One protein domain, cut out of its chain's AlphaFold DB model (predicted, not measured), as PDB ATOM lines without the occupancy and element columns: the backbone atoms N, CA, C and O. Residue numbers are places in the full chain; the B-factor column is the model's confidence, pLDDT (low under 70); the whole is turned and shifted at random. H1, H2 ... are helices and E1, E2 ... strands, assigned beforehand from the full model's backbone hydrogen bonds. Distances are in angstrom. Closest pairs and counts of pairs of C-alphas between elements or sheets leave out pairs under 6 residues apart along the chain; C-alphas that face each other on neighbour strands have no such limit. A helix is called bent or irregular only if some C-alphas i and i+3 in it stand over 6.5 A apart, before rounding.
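Overview. This is residues 8 to 58 of the 73 residues of the protein "DNA-directed RNA polymerase" of Vigna unguiculata (UniProt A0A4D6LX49). One long helix, H3, has two short helices, H1 and H2, packed on it at steep angles, H2 near its first residues and H1 near its last ones, so that the three helix centres make a triangle. Before H1 a loop leads out and folds back into the short strand E1; residues 10 to 15 of it stick out free at one end of the long axis. The printed part has 51 residues, with one named strand and three named helices in the order E1, H1, H2, H3, and its class is mostly helix. It is compact, with a radius of gyration of the C-alphas of 11.1 A, and its spans of 31 by 21 by 20 A make it only just elongated.

Along the chain. The printed part begins at Leu 8, with its C-alpha at (222.322, 366.568, 385.826). Strand E1 is residues 16 to 18 and begins at C-alpha 16, at (218.223, 370.217, 384.876). H1 follows directly, residues 19 to 25, 10.0 A from first to last C-alpha. H2 is residues 31 to 38, 10.9 A long. H3 is residues 42 to 56, 20.9 A long, and its last C-alpha is at (209.876, 357.473, 379.149). H3 is irregular, but only just: C-alphas 47 and 50 are 6.8 A apart.

Arrangement. Residues 8 to 9 pair antiparallel with residues 16 to 17 of E1, which pairs with no named strand. E1 and H1 meet only through their link. The closest C-alphas of E1 and H3 are those of Pro 18 and Ser 51, 5.6 A apart, while E1 and H2 are apart. H1 and H3 touch, closest at the C-alphas of Val 21 and Ser 55, 5.3 A, and run the same way at a steep tilt of 58 degrees. H1 and H2 only just touch, with 3 pairs of C-alphas within 8 A, the closest those of Met 23 and Val 34 at 6.9 A; they run opposite ways at a steep tilt of 62 degrees. H2 and H3 touch, closest at the C-alphas of Ile 35 and Ser 45, 6.0 A, opposite ways at a steep tilt of 46 degrees. The helix packing is mostly crossed, with 0 of these 3 pairs at a shallow tilt. In H1 and H2 every O i to N i+4 pair is within hydrogen-bond range; in H3 it is 9 of 11.

Size, cuts and confidence. The two C-alphas farthest apart are those of Gln 12 and Pro 42, at 31.6 A. The printed part has no cut, and the links E1 to H1, H1 to H2 and H2 to H3 are tight. The mean pLDDT of the printed part is 81.3, and residues 57 to 58 are under 70.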
ATOM      1  N   LEU A   8     221.062 366.064 386.335       81.81
ATOM      2  CA  LEU A   8     222.322 366.568 385.826       81.81
ATOM      3  C   LEU A   8     222.152 368.036 385.451       81.81
ATOM      4  O   LEU A   8     221.382 368.376 384.552       81.81
ATOM      5  N   GLN A   9     222.926 368.895 386.107       82.62
ATOM      6  CA  GLN A   9     223.133 370.265 385.662       82.62
ATOM      7  C   GLN A   9     224.343 370.293 384.727       82.62
ATOM      8  O   GLN A   9     225.483 370.045 385.126       82.62
ATOM      9  N   LEU A  10     224.101 370.576 383.454       80.50
ATOM     10  CA  LEU A  10     225.147 370.646 382.441       80.50
ATOM     11  C   LEU A  10     225.547 372.104 382.232       80.50
ATOM     12  O   LEU A  10     224.692 372.954 382.047       80.50
ATOM     13  N   LYS A  11     226.847 372.412 382.169       79.50
ATOM     14  CA  LYS A  11     227.323 373.807 382.031       79.50
ATOM     15  C   LYS A  11     226.758 374.559 380.819       79.50
ATOM     16  O   LYS A  11     226.735 375.783 380.822       79.50
ATOM     17  N   GLN A  12     226.368 373.832 379.773       78.81
ATOM     18  CA  GLN A  12     225.839 374.396 378.535       78.81
ATOM     19  C   GLN A  12     224.316 374.598 378.555       78.81
ATOM     20  O   GLN A  12     223.795 375.318 377.706       78.81
ATOM     21  N   PHE A  13     223.605 373.996 379.511       75.94
ATOM     22  CA  PHE A  13     222.149 374.045 379.600       75.94
ATOM     23  C   PHE A  13     221.730 374.661 380.937       75.94
ATOM     24  O   PHE A  13     222.235 374.291 381.990       75.94
ATOM     25  N   ALA A  14     220.792 375.607 380.902       71.31
ATOM     26  CA  ALA A  14     220.238 376.199 382.122       71.31
ATOM     27  C   ALA A  14     219.250 375.260 382.839       71.31
ATOM     28  O   ALA A  14     218.906 375.504 383.988       71.31
ATOM     29  N   THR A  15     218.795 374.200 382.164       78.38
ATOM     30  CA  THR A  15     217.790 373.262 382.667       78.38
ATOM     31  C   THR A  15     218.434 372.007 383.231       78.38
ATOM     32  O   THR A  15     219.352 371.440 382.630       78.38
ATOM     33  N   HIS A  16     217.892 371.526 384.342       80.81
ATOM     34  CA  HIS A  16     218.223 370.217 384.876       80.81
ATOM     35  C   HIS A  16     217.699 369.113 383.954       80.81
ATOM     36  O   HIS A  16     216.543 369.117 383.533       80.81
ATOM     37  N   VAL A  17     218.570 368.162 383.614       83.81
ATOM     38  CA  VAL A  17     218.235 367.028 382.744       83.81
ATOM     39  C   VAL A  17     218.319 365.741 383.561       83.81
ATOM     40  O   VAL A  17     219.302 365.560 384.276       83.81
ATOM     41  N   PRO A  18     217.341 364.823 383.485       86.50
ATOM     42  CA  PRO A  18     217.435 363.555 384.201       86.50
ATOM     43  C   PRO A  18     218.656 362.753 383.745       86.50
ATOM     44  O   PRO A  18     218.926 362.655 382.543       86.50
ATOM     45  N   LEU A  19     219.352 362.115 384.688       86.44
ATOM     46  CA  LEU A  19     220.527 361.286 384.394       86.44
ATOM     47  C   LEU A  19     220.226 360.225 383.324       86.44
ATOM     48  O   LEU A  19     220.995 360.068 382.377       86.44
ATOM     49  N   MET A  20     219.077 359.549 383.427       86.81
ATOM     50  CA  MET A  20     218.691 358.483 382.496       86.81
ATOM     51  C   MET A  20     218.542 358.979 381.048       86.81
ATOM     52  O   MET A  20     218.959 358.292 380.119       86.81
ATOM     53  N   VAL A  21     218.024 360.197 380.846       85.75
ATOM     54  CA  VAL A  21     217.875 360.801 379.508       85.75
ATOM     55  C   VAL A  21     219.240 361.020 378.861       85.75
ATOM     56  O   VAL A  21     219.420 360.717 377.684       85.75
ATOM     57  N   VAL A  22     220.218 361.506 379.629       87.06
ATOM     58  CA  VAL A  22     221.581 361.723 379.125       87.06
ATOM     59  C   VAL A  22     222.252 360.396 378.782       87.06
ATOM     60  O   VAL A  22     222.864 360.286 377.725       87.06
ATOM     61  N   MET A  23     222.101 359.377 379.628       88.31
ATOM     62  CA  MET A  23     222.685 358.053 379.388       88.31
ATOM     63  C   MET A  23     222.102 357.405 378.123       88.31
ATOM     64  O   MET A  23     222.860 356.968 377.255       88.31
ATOM     65  N   LYS A  24     220.773 357.450 377.952       84.94
ATOM     66  CA  LYS A  24     220.098 357.006 376.723       84.94
ATOM     67  C   LYS A  24     220.578 357.787 375.494       84.94
ATOM     68  O   LYS A  24     220.900 357.190 374.470       84.94
ATOM     69  N   ALA A  25     220.721 359.110 375.604       85.12
ATOM     70  CA  ALA A  25     221.221 359.958 374.518       85.12
ATOM     71  C   ALA A  25     222.701 359.709 374.158       85.12
ATOM     72  O   ALA A  25     223.101 359.959 373.022       85.12
ATOM     73  N   LEU A  26     223.512 359.210 375.095       88.19
ATOM     74  CA  LEU A  26     224.910 358.828 374.869       88.19
ATOM     75  C   LEU A  26     225.070 357.452 374.194       88.19
ATOM     76  O   LEU A  26     226.194 357.081 373.856       88.19
ATOM     77  N   GLY A  27     223.975 356.723 373.960       85.25
ATOM     78  CA  GLY A  27     223.972 355.436 373.258       85.25
ATOM     79  C   GLY A  27     223.756 354.214 374.153       85.25
ATOM     80  O   GLY A  27     223.986 353.099 373.699       85.25
ATOM     81  N   MET A  28     223.325 354.402 375.405       88.38
ATOM     82  CA  MET A  28     222.965 353.304 376.310       88.38
ATOM     83  C   MET A  28     221.467 353.042 376.210       88.38
ATOM     84  O   MET A  28     220.658 353.709 376.850       88.38
ATOM     85  N   GLU A  29     221.085 352.094 375.362       79.62
ATOM     86  CA  GLU A  29     219.680 351.883 374.998       79.62
ATOM     87  C   GLU A  29     218.877 351.161 376.092       79.62
ATOM     88  O   GLU A  29     217.654 351.286 376.141       79.62
ATOM     89  N   SER A  30     219.544 350.413 376.980       86.44
ATOM     90  CA  SER A  30     218.885 349.626 378.026       86.44
ATOM     91  C   SER A  30     219.051 350.236 379.414       86.44
ATOM     92  O   SER A  30     220.169 350.465 379.876       86.44
ATOM     93  N   ASP A  31     217.947 350.359 380.155       85.56
ATOM     94  CA  ASP A  31     217.979 350.780 381.562       85.56
ATOM     95  C   ASP A  31     218.865 349.857 382.416       85.56
ATOM     96  O   ASP A  31     219.560 350.312 383.324       85.56
ATOM     97  N   GLN A  32     218.895 348.553 382.105       85.12
ATOM     98  CA  GLN A  32     219.740 347.594 382.821       85.12
ATOM     99  C   GLN A  32     221.228 347.854 382.607       85.12
ATOM    100  O   GLN A  32     222.008 347.674 383.539       85.12
ATOM    101  N   GLU A  33     221.623 348.281 381.408       87.81
ATOM    102  CA  GLU A  33     223.006 348.653 381.111       87.81
ATOM    103  C   GLU A  33     223.414 349.845 381.982       87.81
ATOM    104  O   GLU A  33     224.415 349.778 382.697       87.81
ATOM    105  N   VAL A  34     222.573 350.886 382.015       85.25
ATOM    106  CA  VAL A  34     222.787 352.093 382.826       85.25
ATOM    107  C   VAL A  34     222.890 351.764 384.316       85.25
ATOM    108  O   VAL A  34     223.834 352.198 384.979       85.25
ATOM    109  N   ILE A  35     221.975 350.946 384.844       85.75
ATOM    110  CA  ILE A  35     221.987 350.518 386.250       85.75
ATOM    111  C   ILE A  35     223.272 349.739 386.569       85.75
ATOM    112  O   ILE A  35     223.919 350.005 387.581       85.75
ATOM    113  N   GLN A  36     223.688 348.819 385.691       85.31
ATOM    114  CA  GLN A  36     224.901 348.020 385.894       85.31
ATOM    115  C   GLN A  36     226.184 348.860 385.902       85.31
ATOM    116  O   GLN A  36     227.133 348.498 386.601       85.31
ATOM    117  N   MET A  37     226.221 349.972 385.164       85.06
ATOM    118  CA  MET A  37     227.372 350.880 385.155       85.06
ATOM    119  C   MET A  37     227.474 351.748 386.405       85.06
ATOM    120  O   MET A  37     228.583 352.046 386.843       85.06
ATOM    121  N   ILE A  38     226.341 352.137 386.987       84.25
ATOM    122  CA  ILE A  38     226.311 352.956 388.205       84.25
ATOM    123  C   ILE A  38     226.744 352.122 389.413       84.25
ATOM    124  O   ILE A  38     227.506 352.587 390.260       84.25
ATOM    125  N   GLY A  39     226.318 350.861 389.472       83.50
ATOM    126  CA  GLY A  39     226.811 349.918 390.463       83.50
ATOM    127  C   GLY A  39     225.865 348.750 390.697       83.50
ATOM    128  O   GLY A  39     224.725 348.731 390.251       83.50
ATOM    129  N   ARG A  40     226.348 347.752 391.440       79.00
ATOM    130  CA  ARG A  40     225.569 346.546 391.773       79.00
ATOM    131  C   ARG A  40     224.727 346.686 393.041       79.00
ATOM    132  O   ARG A  40     224.064 345.722 393.411       79.00
ATOM    133  N   ASP A  41     224.790 347.831 393.724       83.75
ATOM    134  CA  ASP A  41     223.952 348.075 394.898       83.75
ATOM    135  C   ASP A  41     222.504 348.323 394.437       83.75
ATOM    136  O   ASP A  41     222.265 349.276 393.687       83.75
ATOM    137  N   PRO A  42     221.531 347.500 394.872       79.50
ATOM    138  CA  PRO A  42     220.126 347.694 394.531       79.50
ATOM    139  C   PRO A  42     219.601 349.085 394.904       79.50
ATOM    140  O   PRO A  42     218.702 349.588 394.237       79.50
ATOM    141  N   GLN A  43     220.179 349.742 395.914       81.88
ATOM    142  CA  GLN A  43     219.803 351.100 396.317       81.88
ATOM    143  C   GLN A  43     219.950 352.110 395.174       81.88
ATOM    144  O   GLN A  43     219.072 352.948 394.989       81.88
ATOM    145  N   TYR A  44     220.986 351.984 394.337       78.00
ATOM    146  CA  TYR A  44     221.151 352.865 393.178       78.00
ATOM    147  C   TYR A  44     220.074 352.638 392.122       78.00
ATOM    148  O   TYR A  44     219.627 353.594 391.497       78.00
ATOM    149  N   SER A  45     219.602 351.398 391.960       77.88
ATOM    150  CA  SER A  45     218.493 351.115 391.044       77.88
ATOM    151  C   SER A  45     217.195 351.786 391.499       77.88
ATOM    152  O   SER A  45     216.498 352.357 390.666       77.88
ATOM    153  N   PHE A  46     216.921 351.814 392.810       81.44
ATOM    154  CA  PHE A  46     215.734 352.475 393.361       81.44
ATOM    155  C   PHE A  46     215.752 353.988 393.143       81.44
ATOM    156  O   PHE A  46     214.738 354.558 392.750       81.44
ATOM    157  N   LEU A  47     216.909 354.626 393.314       78.88
ATOM    158  CA  LEU A  47     217.075 356.065 393.079       78.88
ATOM    159  C   LEU A  47     216.985 356.453 391.591       78.88
ATOM    160  O   LEU A  47     216.758 357.611 391.246       78.88
ATOM    161  N   LEU A  48     217.172 355.492 390.683       81.50
ATOM    162  CA  LEU A  48     217.049 355.711 389.242       81.50
ATOM    163  C   LEU A  48     215.619 355.542 388.732       81.50
ATOM    164  O   LEU A  48     215.322 356.079 387.665       81.50
ATOM    165  N   LEU A  49     214.733 354.867 389.477       80.44
ATOM    166  CA  LEU A  49     213.336 354.650 389.072       80.44
ATOM    167  C   LEU A  49     212.631 355.959 388.677       80.44
ATOM    168  O   LEU A  49     212.102 356.017 387.566       80.44
ATOM    169  N   PRO A  50     212.717 357.053 389.463       79.06
ATOM    170  CA  PRO A  50     212.097 358.320 389.080       79.06
ATOM    171  C   PRO A  50     212.690 358.926 387.799       79.06
ATOM    172  O   PRO A  50     212.002 359.617 387.056       79.06
ATOM    173  N   SER A  51     213.976 358.681 387.520       76.81
ATOM    174  CA  SER A  51     214.639 359.184 386.308       76.81
ATOM    175  C   SER A  51     214.268 358.372 385.066       76.81
ATOM    176  O   SER A  51     214.212 358.932 383.972       76.81
ATOM    177  N   ILE A  52     214.005 357.070 385.230       81.00
ATOM    178  CA  ILE A  52     213.505 356.185 384.170       81.00
ATOM    179  C   ILE A  52     212.100 356.625 383.758       81.00
ATOM    180  O   ILE A  52     211.881 356.909 382.581       81.00
ATOM    181  N   GLU A  53     211.196 356.802 384.724       80.12
ATOM    182  CA  GLU A  53     209.823 357.250 384.464       80.12
ATOM    183  C   GLU A  53     209.778 358.594 383.723       80.12
ATOM    184  O   GLU A  53     209.046 358.743 382.745       80.12
ATOM    185  N   VAL A  54     210.607 359.563 384.133       75.25
ATOM    186  CA  VAL A  54     210.697 360.869 383.459       75.25
ATOM    187  C   VAL A  54     211.260 360.731 382.039       75.25
ATOM    188  O   VAL A  54     210.804 361.424 381.129       75.25
ATOM    189  N   SER A  55     212.225 359.826 381.822       74.19
ATOM    190  CA  SER A  55     212.793 359.588 380.489       74.19
ATOM    191  C   SER A  55     211.778 358.998 379.506       74.19
ATOM    192  O   SER A  55     211.757 359.397 378.343       74.19
ATOM    193  N   ASP A  56     210.893 358.122 379.980       71.25
ATOM    194  CA  ASP A  56     209.876 357.473 379.149       71.25
ATOM    195  C   ASP A  56     208.693 358.403 378.844       71.25
ATOM    196  O   ASP A  56     208.065 358.303 377.791       71.25
ATOM    197  N   GLN A  57     208.413 359.357 379.734       66.94
ATOM    198  CA  GLN A  57     207.365 360.363 379.545       66.94
ATOM    199  C   GLN A  57     207.760 361.487 378.571       66.94
ATOM    200  O   GLN A  57     206.933 362.348 378.269       66.94
ATOM    201  N   GLY A  58     209.008 361.513 378.079       61.94
ATOM    202  CA  GLY A  58     209.484 362.468 377.064       61.94
ATOM    203  C   GLY A  58     209.393 363.944 377.474       61.94
ATOM    204  O   GLY A  58     209.553 364.835 376.641       61.94
TER     205      GLY A  58